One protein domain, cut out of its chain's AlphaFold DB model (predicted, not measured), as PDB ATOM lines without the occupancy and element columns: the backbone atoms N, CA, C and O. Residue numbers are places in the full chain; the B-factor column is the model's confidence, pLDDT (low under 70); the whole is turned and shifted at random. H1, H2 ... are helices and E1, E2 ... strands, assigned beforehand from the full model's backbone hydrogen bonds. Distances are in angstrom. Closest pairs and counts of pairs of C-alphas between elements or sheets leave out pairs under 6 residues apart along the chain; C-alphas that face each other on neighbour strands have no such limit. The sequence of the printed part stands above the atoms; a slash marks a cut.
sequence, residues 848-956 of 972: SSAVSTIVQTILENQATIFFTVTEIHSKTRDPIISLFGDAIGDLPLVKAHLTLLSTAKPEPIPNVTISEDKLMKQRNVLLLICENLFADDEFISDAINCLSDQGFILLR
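What this domain is: This is residues 848 to 956 of the 972 residues of an uncharacterized protein of Anopheles melas (UniProt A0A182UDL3). A strongly twisted, five-strand parallel sheet forms the core, with H1 and H2 over one face and H3 over the opposite face. Edge strand E5 folds back on itself beside E4. The printed part has 109 residues, mixed in class, running H1 E1 H2 E2 E3 E4 H3 E5; the sheet order is E3 E2 E1 E4 E5. It is compact, with a radius of gyration of the C-alphas of 13.1 A, and spans 35 by 31 by 22 A.

Where its parts are: H1, residues 848 to 861, begins at C-alpha 848 (256.580, 169.027, 262.904) and is 20.2 A long. E1, 866 to 872, is 19.7 A; H2 is 881 to 889; E2, 895 to 901, is 19.7 A. E3 is 912 to 915, E4 925 to 930 and H3, 937 to 946, 14.7 A. E5, 947 to 955, bends by 122 degrees at residue 950 and ends at C-alpha 955 (267.133, 167.552, 251.235).

How they stand to each other: Between strands, these pairs are within hydrogen-bond range: N 915 and O 900 for E3 and E2, 2.9 A; N 869 and O 897 for E1 and E2, 2.8 A; N 929 and O 870 for E4 and E1, 2.8 A; N 954 and O 928 for E5 and E4, 2.8 A. E1, H2, E2 and E4, H3, E5 are strand-helix-strand units, a helix linking parallel neighbour strands, with right-handed crossovers. H1 touches H2 at a steep tilt of 62 degrees; their closest C-alphas, Ser 852 and Ala 887, are 5.3 A apart. H3 is apart from both. Each O i to N i+4 pair in H1, H2 and H3 is within hydrogen-bond range.

The domain as a whole: The farthest C-alphas, Pro 892 and Asp 937, are 38.1 A apart. The printed part has no cut and no long link. Residues 892 and 905 have pLDDT under 70.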
ATOM      1  N   SER A 848     256.104 168.586 261.583       83.81
ATOM      2  CA  SER A 848     256.580 169.027 262.904       83.81
ATOM      3  C   SER A 848     257.291 167.913 263.679       83.81
ATOM      4  O   SER A 848     258.369 168.128 264.217       83.81
ATOM      5  N   SER A 849     256.746 166.693 263.672       83.88
ATOM      6  CA  SER A 849     257.366 165.528 264.319       83.88
ATOM      7  C   SER A 849     258.666 165.098 263.635       83.88
ATOM      8  O   SER A 849     259.613 164.682 264.304       83.88
ATOM      9  N   ALA A 850     258.723 165.202 262.304       86.81
ATOM     10  CA  ALA A 850     259.942 164.929 261.549       86.81
ATOM     11  C   ALA A 850     261.033 165.956 261.883       86.81
ATOM     12  O   ALA A 850     262.161 165.573 262.177       86.81
ATOM     13  N   VAL A 851     260.682 167.244 261.926       90.44
ATOM     14  CA  VAL A 851     261.599 168.328 262.301       90.44
ATOM     15  C   VAL A 851     262.140 168.148 263.720       90.44
ATOM     16  O   VAL A 851     263.353 168.205 263.898       90.44
ATOM     17  N   SER A 852     261.297 167.833 264.712       87.00
ATOM     18  CA  SER A 852     261.767 167.546 266.079       87.00
ATOM     19  C   SER A 852     262.754 166.375 266.122       87.00
ATOM     20  O   SER A 852     263.774 166.458 266.800       87.00
ATOM     21  N   THR A 853     262.492 165.307 265.362       87.12
ATOM     22  CA  THR A 853     263.398 164.147 265.272       87.12
ATOM     23  C   THR A 853     264.741 164.541 264.645       87.12
ATOM     24  O   THR A 853     265.794 164.149 265.144       87.12
ATOM     25  N   ILE A 854     264.719 165.364 263.589       90.25
ATOM     26  CA  ILE A 854     265.924 165.871 262.914       90.25
ATOM     27  C   ILE A 854     266.747 166.758 263.854       90.25
ATOM     28  O   ILE A 854     267.951 166.551 263.972       90.25
ATOM     29  N   VAL A 855     266.117 167.710 264.551       90.56
ATOM     30  CA  VAL A 855     266.805 168.607 265.498       90.56
ATOM     31  C   VAL A 855     267.487 167.809 266.609       90.56
ATOM     32  O   VAL A 855     268.660 168.050 266.887       90.56
ATOM     33  N   GLN A 856     266.799 166.824 267.197       87.00
ATOM     34  CA  GLN A 856     267.382 165.953 268.224       87.00
ATOM     35  C   GLN A 856     268.547 165.124 267.680       87.00
ATOM     36  O   GLN A 856     269.605 165.076 268.295       87.00
ATOM     37  N   THR A 857     268.395 164.551 266.483       87.69
ATOM     38  CA  THR A 857     269.467 163.776 265.838       87.69
ATOM     39  C   THR A 857     270.704 164.644 265.594       87.69
ATOM     40  O   THR A 857     271.827 164.209 265.835       87.69
ATOM     41  N   ILE A 858     270.524 165.892 265.152       91.06
ATOM     42  CA  ILE A 858     271.634 166.833 264.955       91.06
ATOM     43  C   ILE A 858     272.302 167.165 266.292       91.06
ATOM     44  O   ILE A 858     273.524 167.099 266.381       91.06
ATOM     45  N   LEU A 859     271.529 167.467 267.340       87.44
ATOM     46  CA  LEU A 859     272.070 167.805 268.662       87.44
ATOM     47  C   LEU A 859     272.787 166.638 269.350       87.44
ATOM     48  O   LEU A 859     273.750 166.870 270.078       87.44
ATOM     49  N   GLU A 860     272.362 165.398 269.103       86.62
ATOM     50  CA  GLU A 860     273.074 164.199 269.560       86.62
ATOM     51  C   GLU A 860     274.462 164.075 268.925       86.62
ATOM     52  O   GLU A 860     275.411 163.662 269.589       86.62
ATOM     53  N   ASN A 861     274.593 164.450 267.649       84.88
ATOM     54  CA  ASN A 861     275.863 164.386 266.928       84.88
ATOM     55  C   ASN A 861     276.728 165.637 267.160       84.88
ATOM     56  O   ASN A 861     277.955 165.547 267.159       84.88
ATOM     57  N   GLN A 862     276.108 166.793 267.402       85.31
ATOM     58  CA  GLN A 862     276.788 168.056 267.660       85.31
ATOM     59  C   GLN A 862     276.062 168.867 268.740       85.31
ATOM     60  O   GLN A 862     275.135 169.637 268.473       85.31
ATOM     61  N   ALA A 863     276.548 168.757 269.976       84.56
ATOM     62  CA  ALA A 863     276.048 169.555 271.084       84.56
ATOM     63  C   ALA A 863     276.408 171.041 270.895       84.56
ATOM     64  O   ALA A 863     277.582 171.413 270.847       84.56
ATOM     65  N   THR A 864     275.395 171.905 270.823       85.25
ATOM     66  CA  THR A 864     275.569 173.357 270.689       85.25
ATOM     67  C   THR A 864     274.480 174.121 271.436       85.25
ATOM     68  O   THR A 864     273.352 173.657 271.577       85.25
ATOM     69  N   ILE A 865     274.821 175.326 271.895       84.88
ATOM     70  CA  ILE A 865     273.879 176.291 272.484       84.88
ATOM     71  C   ILE A 865     273.314 177.272 271.444       84.88
ATOM     72  O   ILE A 865     272.343 177.970 271.725       84.88
ATOM     73  N   PHE A 866     273.904 177.327 270.245       86.44
ATOM     74  CA  PHE A 866     273.433 178.133 269.117       86.44
ATOM     75  C   PHE A 866     273.169 177.223 267.919       86.44
ATOM     76  O   PHE A 866     274.083 176.566 267.419       86.44
ATOM     77  N   PHE A 867     271.921 177.193 267.461       90.19
ATOM     78  CA  PHE A 867     271.468 176.337 266.372       90.19
ATOM     79  C   PHE A 867     271.123 177.199 265.151       90.19
ATOM     80  O   PHE A 867     270.046 177.795 265.071       90.19
ATOM     81  N   THR A 868     272.068 177.303 264.212       93.06
ATOM     82  CA  THR A 868     271.929 178.135 263.005       93.06
ATOM     83  C   THR A 868     271.313 177.333 261.861       93.06
ATOM     84  O   THR A 868     271.941 176.402 261.354       93.06
ATOM     85  N   VAL A 869     270.111 177.712 261.428       94.25
ATOM     86  CA  VAL A 869     269.381 177.074 260.322       94.25
ATOM     87  C   VAL A 869     269.256 178.046 259.161       94.25
ATOM     88  O   VAL A 869     268.745 179.152 259.334       94.25
ATOM     89  N   THR A 870     269.658 177.607 257.972       93.94
ATOM     90  CA  THR A 870     269.461 178.355 256.731       93.94
ATOM     91  C   THR A 870     268.601 177.540 255.773       93.94
ATOM     92  O   THR A 870     268.967 176.425 255.422       93.94
ATOM     93  N   GLU A 871     267.473 178.082 255.316       92.56
ATOM     94  CA  GLU A 871     266.651 177.470 254.260       92.56
ATOM     95  C   GLU A 871     266.782 178.265 252.960       92.56
ATOM     96  O   GLU A 871     266.733 179.495 252.966       92.56
ATOM     97  N   ILE A 872     266.937 177.570 251.835       90.31
ATOM     98  CA  ILE A 872     266.862 178.172 250.502       90.31
ATOM     99  C   ILE A 872     265.427 178.051 250.016       90.31
ATOM    100  O   ILE A 872     264.882 176.952 249.912       90.31
ATOM    101  N   HIS A 873     264.815 179.192 249.717       87.56
ATOM    102  CA  HIS A 873     263.423 179.245 249.316       87.56
ATOM    103  C   HIS A 873     263.194 178.515 247.989       87.56
ATOM    104  O   HIS A 873     263.776 178.852 246.955       87.56
ATOM    105  N   SER A 874     262.312 177.520 248.036       80.88
ATOM    106  CA  SER A 874     261.883 176.769 246.865       80.88
ATOM    107  C   SER A 874     260.833 177.539 246.064       80.88
ATOM    108  O   SER A 874     260.014 178.263 246.620       80.88
ATOM    109  N   LYS A 875     260.817 177.341 244.741       74.12
ATOM    110  CA  LYS A 875     259.739 177.841 243.867       74.12
ATOM    111  C   LYS A 875     258.489 176.956 243.904       74.12
ATOM    112  O   LYS A 875     257.448 177.370 243.403       74.12
ATOM    113  N   THR A 876     258.606 175.734 244.422       76.00
ATOM    114  CA  THR A 876     257.579 174.683 244.344       76.00
ATOM    115  C   THR A 876     256.996 174.297 245.697       76.00
ATOM    116  O   THR A 876     255.966 173.623 245.724       76.00
ATOM    117  N   ARG A 877     257.617 174.697 246.815       80.19
ATOM    118  CA  ARG A 877     257.168 174.346 248.169       80.19
ATOM    119  C   ARG A 877     257.297 175.506 249.146       80.19
ATOM    120  O   ARG A 877     258.243 176.287 249.074       80.19
ATOM    121  N   ASP A 878     256.399 175.527 250.127       85.19
ATOM    122  CA  ASP A 878     256.444 176.492 251.223       85.19
ATOM    123  C   ASP A 878     257.661 176.259 252.141       85.19
ATOM    124  O   ASP A 878     258.090 175.102 252.311       85.19
ATOM    125  N   PRO A 879     258.229 177.325 252.741       87.56
ATOM    126  CA  PRO A 879     259.293 177.224 253.740       87.56
ATOM    127  C   PRO A 879     258.869 176.407 254.963       87.56
ATOM    128  O   PRO A 879     257.741 176.527 255.437       87.56
ATOM    129  N   ILE A 880     259.790 175.612 255.507       90.81
ATOM    130  CA  ILE A 880     259.579 174.836 256.743       90.81
ATOM    131  C   ILE A 880     260.428 175.339 257.916       90.81
ATOM    132  O   ILE A 880     260.343 174.790 259.011       90.81
ATOM    133  N   ILE A 881     261.231 176.386 257.713       91.19
ATOM    134  CA  ILE A 881     262.157 176.942 258.706       91.19
ATOM    135  C   ILE A 881     261.495 177.354 260.032       91.19
ATOM    136  O   ILE A 881     262.120 177.231 261.084       91.19
ATOM    137  N   SER A 882     260.227 177.775 260.020       88.56
ATOM    138  CA  SER A 882     259.485 178.103 261.248       88.56
ATOM    139  C   SER A 882     259.281 176.884 262.150       88.56
ATOM    140  O   SER A 882     259.424 177.004 263.362       88.56
ATOM    141  N   LEU A 883     259.071 175.695 261.572       90.75
ATOM    142  CA  LEU A 883     258.938 174.449 262.334       90.75
ATOM    143  C   LEU A 883     260.229 174.098 263.085       90.75
ATOM    144  O   LEU A 883     260.171 173.498 264.154       90.75
ATOM    145  N   PHE A 884     261.393 174.472 262.538       91.50
ATOM    146  CA  PHE A 884     262.677 174.320 263.231       91.50
ATOM    147  C   PHE A 884     262.804 175.318 264.379       91.50
ATOM    148  O   PHE A 884     263.285 174.951 265.445       91.50
ATOM    149  N   GLY A 885     262.323 176.551 264.192       86.75
ATOM    150  CA  GLY A 885     262.218 177.537 265.267       86.75
ATOM    151  C   GLY A 885     261.385 177.042 266.442       86.75
ATOM    152  O   GLY A 885     261.849 177.107 267.577       86.75
ATOM    153  N   ASP A 886     260.209 176.488 266.157       85.31
ATOM    154  CA  ASP A 886     259.316 175.930 267.174       85.31
ATOM    155  C   ASP A 886     259.969 174.734 267.888       85.31
ATOM    156  O   ASP A 886     260.025 174.695 269.114       85.31
ATOM    157  N   ALA A 887     260.553 173.792 267.137       86.00
ATOM    158  CA  ALA A 887     261.191 172.606 267.710       86.00
ATOM    159  C   ALA A 887     262.442 172.919 268.556       86.00
ATOM    160  O   ALA A 887     262.716 172.203 269.516       86.00
ATOM    161  N   ILE A 888     263.212 173.957 268.209       86.50
ATOM    162  CA  ILE A 888     264.366 174.408 269.005       86.50
ATOM    163  C   ILE A 888     263.898 175.235 270.210       86.50
ATOM    164  O   ILE A 888     264.513 175.166 271.269       86.50
ATOM    165  N   GLY A 889     262.807 175.994 270.066       76.62
ATOM    166  CA  GLY A 889     262.188 176.755 271.154       76.62
ATOM    167  C   GLY A 889     261.685 175.879 272.305       76.62
ATOM    168  O   GLY A 889     261.652 176.341 273.444       76.62
ATOM    169  N   ASP A 890     261.381 174.611 272.018       74.69
ATOM    170  CA  ASP A 890     261.033 173.578 273.002       74.69
ATOM    171  C   ASP A 890     262.254 173.022 273.775       74.69
ATOM    172  O   ASP A 890     262.082 172.146 274.625       74.69
ATOM    173  N   LEU A 891     263.485 173.488 273.500       75.69
ATOM    174  CA  LEU A 891     264.709 172.997 274.142       75.69
ATOM    175  C   LEU A 891     265.302 173.998 275.142       75.69
ATOM    176  O   LEU A 891     265.547 175.161 274.801       75.69
ATOM    177  N   PRO A 892     265.653 173.553 276.363       65.06
ATOM    178  CA  PRO A 892     266.271 174.429 277.340       65.06
ATOM    179  C   PRO A 892     267.695 174.789 276.897       65.06
ATOM    180  O   PRO A 892     268.491 173.924 276.537       65.06
ATOM    181  N   LEU A 893     268.036 176.079 276.996       73.81
ATOM    182  CA  LEU A 893     269.382 176.638 276.777       73.81
ATOM    183  C   LEU A 893     269.880 176.690 275.317       73.81
ATOM    184  O   LEU A 893     270.966 177.228 275.094       73.81
ATOM    185  N   VAL A 894     269.106 176.218 274.332       79.56
ATOM    186  CA  VAL A 894     269.471 176.290 272.904       79.56
ATOM    187  C   VAL A 894     268.773 177.477 272.238       79.56
ATOM    188  O   VAL A 894     267.562 177.640 272.333       79.56
ATOM    189  N   LYS A 895     269.534 178.336 271.556       82.31
ATOM    190  CA  LYS A 895     269.007 179.497 270.826       82.31
ATOM    191  C   LYS A 895     269.031 179.246 269.323       82.31
ATOM    192  O   LYS A 895     270.079 178.915 268.773       82.31
ATOM    193  N   ALA A 896     267.896 179.451 268.659       86.56
ATOM    194  CA  ALA A 896     267.785 179.336 267.208       86.56
ATOM    195  C   ALA A 896     268.192 180.637 266.500       86.56
ATOM    196  O   ALA A 896     267.748 181.725 266.872       86.56
ATOM    197  N   HIS A 897     268.983 180.512 265.436       90.62
ATOM    198  CA  HIS A 897     269.228 181.577 264.465       90.62
ATOM    199  C   HIS A 897     268.726 181.110 263.102       90.62
ATOM    200  O   HIS A 897     269.323 180.227 262.493       90.62
ATOM    201  N   LEU A 898     267.606 181.672 262.650       92.56
ATOM    202  CA  LEU A 898     266.895 181.209 261.460       92.56
ATOM    203  C   LEU A 898     267.058 182.214 260.318       92.56
ATOM    204  O   LEU A 898     266.681 183.379 260.469       92.56
ATOM    205  N   THR A 899     267.562 181.756 259.172       92.62
ATOM    206  CA  THR A 899     267.747 182.568 257.962       92.62
ATOM    207  C   THR A 899     267.066 181.917 256.753       92.62
ATOM    208  O   THR A 899     267.376 180.787 256.396       92.62
ATOM    209  N   LEU A 900     266.165 182.629 256.077       91.31
ATOM    210  CA  LEU A 900     265.562 182.191 254.815       91.31
ATOM    211  C   LEU A 900     266.181 182.980 253.654       91.31
ATOM    212  O   LEU A 900     266.000 184.194 253.561       91.31
ATOM    213  N   LEU A 901     266.885 182.295 252.753       90.44
ATOM    214  CA  LEU A 901     267.417 182.889 251.528       90.44
ATOM    215  C   LEU A 901     266.341 182.854 250.442       90.44
ATOM    216  O   LEU A 901     265.985 181.781 249.955       90.44
ATOM    217  N   SER A 902     265.802 184.014 250.065       85.06
ATOM    218  CA  SER A 902     264.727 184.105 249.074       85.06
ATOM    219  C   SER A 902     264.869 185.329 248.184       85.06
ATOM    220  O   SER A 902     265.016 186.444 248.669       85.06
ATOM    221  N   THR A 903     264.730 185.127 246.874       78.50
ATOM    222  CA  THR A 903     264.636 186.210 245.882       78.50
ATOM    223  C   THR A 903     263.194 186.658 245.618       78.50
ATOM    224  O   THR A 903     262.976 187.612 244.875       78.50
ATOM    225  N   ALA A 904     262.200 185.988 246.216       70.00
ATOM    226  CA  ALA A 904     260.774 186.189 245.938       70.00
ATOM    227  C   ALA A 904     260.045 187.104 246.948       70.00
ATOM    228  O   ALA A 904     258.846 187.312 246.799       70.00
ATOM    229  N   LYS A 905     260.749 187.657 247.953       66.12
ATOM    230  CA  LYS A 905     260.201 188.500 249.044       66.12
ATOM    231  C   LYS A 905     258.897 187.950 249.664       66.12
ATOM    232  O   LYS A 905     257.848 188.582 249.528       66.12
ATOM    233  N   PRO A 906     258.942 186.782 250.333       72.88
ATOM    234  CA  PRO A 906     257.771 186.211 250.997       72.88
ATOM    235  C   PRO A 906     257.287 187.090 252.163       72.88
ATOM    236  O   PRO A 906     258.020 187.961 252.641       72.88
ATOM    237  N   GLU A 907     256.054 186.855 252.625       73.69
ATOM    238  CA  GLU A 907     255.514 187.534 253.811       73.69
ATOM    239  C   GLU A 907     256.440 187.353 255.033       73.69
ATOM    240  O   GLU A 907     257.089 186.308 255.162       73.69
ATOM    241  N   PRO A 908     256.535 188.348 255.939       74.00
ATOM    242  CA  PRO A 908     257.429 188.274 257.090       74.00
ATOM    243  C   PRO A 908     257.096 187.082 257.994       74.00
ATOM    244  O   PRO A 908     255.987 186.982 258.518       74.00
ATOM    245  N   ILE A 909     258.078 186.210 258.227       79.62
ATOM    246  CA  ILE A 909     257.953 185.075 259.148       79.62
ATOM    247  C   ILE A 909     258.527 185.493 260.514       79.62
ATOM    248  O   ILE A 909     259.682 185.929 260.574       79.62
ATOM    249  N   PRO A 910     257.768 185.385 261.623       71.62
ATOM    250  CA  PRO A 910     258.256 185.739 262.954       71.62
ATOM    251  C   PRO A 910     259.549 184.999 263.318       71.62
ATOM    252  O   PRO A 910     259.661 183.797 263.094       71.62
ATOM    253  N   ASN A 911     260.512 185.709 263.912       74.44
ATOM    254  CA  ASN A 911     261.805 185.173 264.367       74.44
ATOM    255  C   ASN A 911     262.698 184.550 263.268       74.44
ATOM    256  O   ASN A 911     263.658 183.849 263.591       74.44
ATOM    257  N   VAL A 912     262.434 184.839 261.985       85.50
ATOM    258  CA  VAL A 912     263.256 184.406 260.843       85.50
ATOM    259  C   VAL A 912     263.796 185.619 260.088       85.50
ATOM    260  O   VAL A 912     263.062 186.545 259.750       85.50
ATOM    261  N   THR A 913     265.091 185.602 259.782       88.31
ATOM    262  CA  THR A 913     265.750 186.637 258.978       88.31
ATOM    263  C   THR A 913     265.634 186.281 257.499       88.31
ATOM    264  O   THR A 913     266.185 185.275 257.065       88.31
ATOM    265  N   ILE A 914     264.934 187.088 256.701       87.31
ATOM    266  CA  ILE A 914     264.821 186.872 255.250       87.31
ATOM    267  C   ILE A 914     265.924 187.676 254.550       87.31
ATOM    268  O   ILE A 914     266.009 188.888 254.741       87.31
ATOM    269  N   SER A 915     266.764 187.017 253.748       85.56
ATOM    270  CA  SER A 915     267.860 187.655 253.003       85.56
ATOM    271  C   SER A 915     267.825 187.299 251.512       85.56
ATOM    272  O   SER A 915     267.480 186.183 251.134       85.56
ATOM    273  N   GLU A 916     268.212 188.253 250.662       84.88
ATOM    274  CA  GLU A 916     268.423 188.060 249.215       84.88
ATOM    275  C   GLU A 916     269.884 187.680 248.883       84.88
ATOM    276  O   GLU A 916     270.274 187.608 247.715       84.88
ATOM    277  N   ASP A 917     270.726 187.464 249.898       84.69
ATOM    278  CA  ASP A 917     272.128 187.105 249.705       84.69
ATOM    279  C   ASP A 917     272.308 185.721 249.060       84.69
ATOM    280  O   ASP A 917     271.537 184.785 249.268       84.69
ATOM    281  N   LYS A 918     273.407 185.572 248.310       83.19
ATOM    282  CA  LYS A 918     273.851 184.269 247.798       83.19
ATOM    283  C   LYS A 918     274.350 183.375 248.935       83.19
ATOM    284  O   LYS A 918     274.984 183.863 249.873       83.19
ATOM    285  N   LEU A 919     274.169 182.061 248.786       85.31
ATOM    286  CA  LEU A 919     274.589 181.047 249.762       85.31
ATOM    287  C   LEU A 919     276.069 181.167 250.161       85.31
ATOM    288  O   LEU A 919     276.382 181.086 251.343       85.31
ATOM    289  N   MET A 920     276.956 181.473 249.205       83.94
ATOM    290  CA  MET A 920     278.401 181.661 249.421       83.94
ATOM    291  C   MET A 920     278.780 182.720 250.480       83.94
ATOM    292  O   MET A 920     279.921 182.753 250.941       83.94
ATOM    293  N   LYS A 921     277.859 183.626 250.839       85.12
ATOM    294  CA  LYS A 921     278.075 184.646 251.880       85.12
ATOM    295  C   LYS A 921     277.755 184.145 253.291       85.12
ATOM    296  O   LYS A 921     278.163 184.788 254.255       85.12
ATOM    297  N   GLN A 922     277.026 183.039 253.418       87.50
ATOM    298  CA  GLN A 922     276.709 182.440 254.711       87.50
ATOM    299  C   GLN A 922     277.932 181.686 255.248       87.50
ATOM    300  O   GLN A 922     278.703 181.106 254.483       87.50
ATOM    301  N   ARG A 923     278.130 181.709 256.567       88.31
ATOM    302  CA  ARG A 923     279.220 181.011 257.267       88.31
ATOM    303  C   ARG A 923     278.677 180.378 258.541       88.31
ATOM    304  O   ARG A 923     277.768 180.940 259.150       88.31
ATOM    305  N   ASN A 924     279.277 179.269 258.970       87.81
ATOM    306  CA  ASN A 924     278.933 178.557 260.206       87.81
ATOM    307  C   ASN A 924     277.453 178.139 260.289       87.81
ATOM    308  O   ASN A 924     276.840 178.194 261.357       87.81
ATOM    309  N   VAL A 925     276.865 177.738 259.161       91.75
ATOM    310  CA  VAL A 925     275.507 177.182 259.129       91.75
ATOM    311  C   VAL A 925     275.550 175.758 259.685       91.75
ATOM    312  O   VAL A 925     276.347 174.936 259.238       91.75
ATOM    313  N   LEU A 926     274.703 175.462 260.672       92.56
ATOM    314  CA  LEU A 926     274.628 174.123 261.255       92.56
ATOM    315  C   LEU A 926     273.701 173.217 260.445       92.56
ATOM    316  O   LEU A 926     274.019 172.055 260.230       92.56
ATOM    317  N   LEU A 927     272.573 173.754 259.982       94.25
ATOM    318  CA  LEU A 927     271.621 173.033 259.147       94.25
ATOM    319  C   LEU A 927     271.261 173.855 257.909       94.25
ATOM    320  O   LEU A 927     270.696 174.943 258.029       94.25
ATOM    321  N   LEU A 928     271.548 173.315 256.725       92.81
ATOM    322  CA  LEU A 928     271.128 173.872 255.442       92.81
ATOM    323  C   LEU A 928     269.947 173.072 254.881       92.81
ATOM    324  O   LEU A 928     270.043 171.860 254.715       92.81
ATOM    325  N   ILE A 929     268.844 173.740 254.554       92.62
ATOM    326  CA  ILE A 929     267.641 173.121 253.982       92.62
ATOM    327  C   ILE A 929     267.508 173.549 252.518       92.62
ATOM    328  O   ILE A 929     267.495 174.746 252.220       92.62
ATOM    329  N   CYS A 930     267.383 172.589 251.601       88.94
ATOM    330  CA  CYS A 930     267.191 172.867 250.176       88.94
ATOM    331  C   CYS A 930     266.326 171.809 249.464       88.94
ATOM    332  O   CYS A 930     266.059 170.731 249.995       88.94
ATOM    333  N   GLU A 931     265.863 172.131 248.253       86.06
ATOM    334  CA  GLU A 931     265.058 171.252 247.389       86.06
ATOM    335  C   GLU A 931     265.667 171.195 245.988       86.06
ATOM    336  O   GLU A 931     265.899 172.246 245.395       86.06
ATOM    337  N   ASN A 932     265.878 169.990 245.442       74.81
ATOM    338  CA  ASN A 932     266.239 169.750 244.039       74.81
ATOM    339  C   ASN A 932     267.506 170.494 243.555       74.81
ATOM    340  O   ASN A 932     267.658 170.799 242.373       74.81
ATOM    341  N   LEU A 933     268.418 170.809 244.479       75.12
ATOM    342  CA  LEU A 933     269.688 171.492 244.201       75.12
ATOM    343  C   LEU A 933     270.900 170.568 244.375       75.12
ATOM    344  O   LEU A 933     272.006 170.914 243.979       75.12
ATOM    345  N   PHE A 934     270.711 169.354 244.898       72.50
ATOM    346  CA  PHE A 934     271.812 168.419 245.157       72.50
ATOM    347  C   PHE A 934     272.408 167.784 243.884       72.50
ATOM    348  O   PHE A 934     273.430 167.101 243.933       72.50
ATOM    349  N   ALA A 935     271.791 168.014 242.722       70.31
ATOM    350  CA  ALA A 935     272.343 167.644 241.420       70.31
ATOM    351  C   ALA A 935     273.278 168.721 240.827       70.31
ATOM    352  O   ALA A 935     273.942 168.449 239.830       70.31
ATOM    353  N   ASP A 936     273.345 169.917 241.424       79.19
ATOM    354  CA  ASP A 936     274.157 171.045 240.956       79.19
ATOM    355  C   ASP A 936     275.535 171.065 241.648       79.19
ATOM    356  O   ASP A 936     275.660 171.171 242.870       79.19
ATOM    357  N   ASP A 937     276.587 170.924 240.843       76.12
ATOM    358  CA  ASP A 937     277.989 170.884 241.264       76.12
ATOM    359  C   ASP A 937     278.448 172.182 241.938       76.12
ATOM    360  O   ASP A 937     279.206 172.142 242.911       76.12
ATOM    361  N   GLU A 938     277.990 173.323 241.420       78.69
ATOM    362  CA  GLU A 938     278.361 174.651 241.909       78.69
ATOM    363  C   GLU A 938     277.691 174.911 243.263       78.69
ATOM    364  O   GLU A 938     278.350 175.327 244.220       78.69
ATOM    365  N   PHE A 939     276.414 174.531 243.388       84.81
ATOM    366  CA  PHE A 939     275.674 174.586 244.649       84.81
ATOM    367  C   PHE A 939     276.348 173.781 245.763       84.81
ATOM    368  O   PHE A 939     276.443 174.263 246.888       84.81
ATOM    369  N   ILE A 940     276.820 172.565 245.478       79.81
ATOM    370  CA  ILE A 940     277.421 171.704 246.506       79.81
ATOM    371  C   ILE A 940     278.714 172.303 247.050       79.81
ATOM    372  O   ILE A 940     278.936 172.279 248.259       79.81
ATOM    373  N   SER A 941     279.542 172.882 246.180       81.62
ATOM    374  CA  SER A 941     280.738 173.609 246.612       81.62
ATOM    375  C   SER A 941     280.370 174.784 247.527       81.62
ATOM    376  O   SER A 941     280.977 174.969 248.583       81.62
ATOM    377  N   ASP A 942     279.344 175.557 247.171       85.88
ATOM    378  CA  ASP A 942     278.872 176.681 247.987       85.88
ATOM    379  C   ASP A 942     278.234 176.235 249.312       85.88
ATOM    380  O   ASP A 942     278.434 176.887 250.340       85.88
ATOM    381  N   ALA A 943     277.509 175.115 249.311       85.25
ATOM    382  CA  ALA A 943     276.903 174.519 250.496       85.25
ATOM    383  C   ALA A 943     277.969 174.026 251.485       85.25
ATOM    384  O   ALA A 943     277.894 174.341 252.668       85.25
ATOM    385  N   ILE A 944     279.008 173.331 251.014       82.88
ATOM    386  CA  ILE A 944     280.119 172.883 251.872       82.88
ATOM    387  C   ILE A 944     280.834 174.084 252.501       82.88
ATOM    388  O   ILE A 944     281.132 174.081 253.690       82.88
ATOM    389  N   ASN A 945     281.063 175.145 251.727       85.19
ATOM    390  CA  ASN A 945     281.759 176.339 252.210       85.19
ATOM    391  C   ASN A 945     280.956 177.170 253.229       85.19
ATOM    392  O   ASN A 945     281.545 178.013 253.918       85.19
ATOM    393  N   CYS A 946     279.631 177.007 253.291       89.06
ATOM    394  CA  CYS A 946     278.782 177.746 254.225       89.06
ATOM    395  C   CYS A 946     278.505 176.982 255.527       89.06
ATOM    396  O   CYS A 946     278.257 177.614 256.562       89.06
ATOM    397  N   LEU A 947     278.571 175.647 255.484       89.38
ATOM    398  CA  LEU A 947     278.363 174.775 256.635       89.38
ATOM    399  C   LEU A 947     279.511 174.874 257.647       89.38
ATOM    400  O   LEU A 947     280.648 175.196 257.315       89.38
ATOM    401  N   SER A 948     279.194 174.605 258.911       87.44
ATOM    402  CA  SER A 948     280.205 174.356 259.946       87.44
ATOM    403  C   SER A 948     280.879 172.986 259.763       87.44
ATOM    404  O   SER A 948     280.341 172.137 259.056       87.44
ATOM    405  N   ASP A 949     282.003 172.736 260.446       80.50
ATOM    406  CA  ASP A 949     282.811 171.499 260.342       80.50
ATOM    407  C   ASP A 949     282.034 170.181 260.561       80.50
ATOM    408  O   ASP A 949     282.525 169.111 260.206       80.50
ATOM    409  N   GLN A 950     280.846 170.237 261.172       82.31
ATOM    410  CA  GLN A 950     279.927 169.110 261.396       82.31
ATOM    411  C   GLN A 950     278.491 169.461 260.951       82.31
ATOM    412  O   GLN A 950     277.511 168.992 261.516       82.31
ATOM    413  N   GLY A 951     278.358 170.339 259.954       85.75
ATOM    414  CA  GLY A 951     277.071 170.810 259.456       85.75
ATOM    415  C   GLY A 951     276.284 169.747 258.685       85.75
ATOM    416  O   GLY A 951     276.838 168.838 258.075       85.75
ATOM    417  N   PHE A 952     274.963 169.903 258.681       91.00
ATOM    418  CA  PHE A 952     274.016 168.975 258.077       91.00
ATOM    419  C   PHE A 952     273.286 169.626 256.900       91.00
ATOM    420  O   PHE A 952     272.959 170.814 256.931       91.00
ATOM    421  N   ILE A 953     272.964 168.826 255.881       88.56
ATOM    422  CA  ILE A 953     272.088 169.229 254.775       88.56
ATOM    423  C   ILE A 953     270.803 168.407 254.840       88.56
ATOM    424  O   ILE A 953     270.840 167.177 254.833       88.56
ATOM    425  N   LEU A 954     269.661 169.089 254.861       90.12
ATOM    426  CA  LEU A 954     268.344 168.482 254.734       90.12
ATOM    427  C   LEU A 954     267.808 168.684 253.317       90.12
ATOM    428  O   LEU A 954     267.500 169.806 252.906       90.12
ATOM    429  N   LEU A 955     267.650 167.574 252.599       86.62
ATOM    430  CA  LEU A 955     267.133 167.552 251.235       86.62
ATOM    431  C   LEU A 955     265.625 167.294 251.217       86.62
ATOM    432  O   LEU A 955     265.137 166.299 251.756       86.62
ATOM    433  N   ARG A 956     264.880 168.180 250.557       86.12
ATOM    434  CA  ARG A 956     263.424 168.089 250.388       86.12
ATOM    435  C   ARG A 956     263.071 167.526 249.010       86.12
ATOM    436  O   ARG A 956     262.552 168.239 248.163       86.12
TER     437      ARG A 956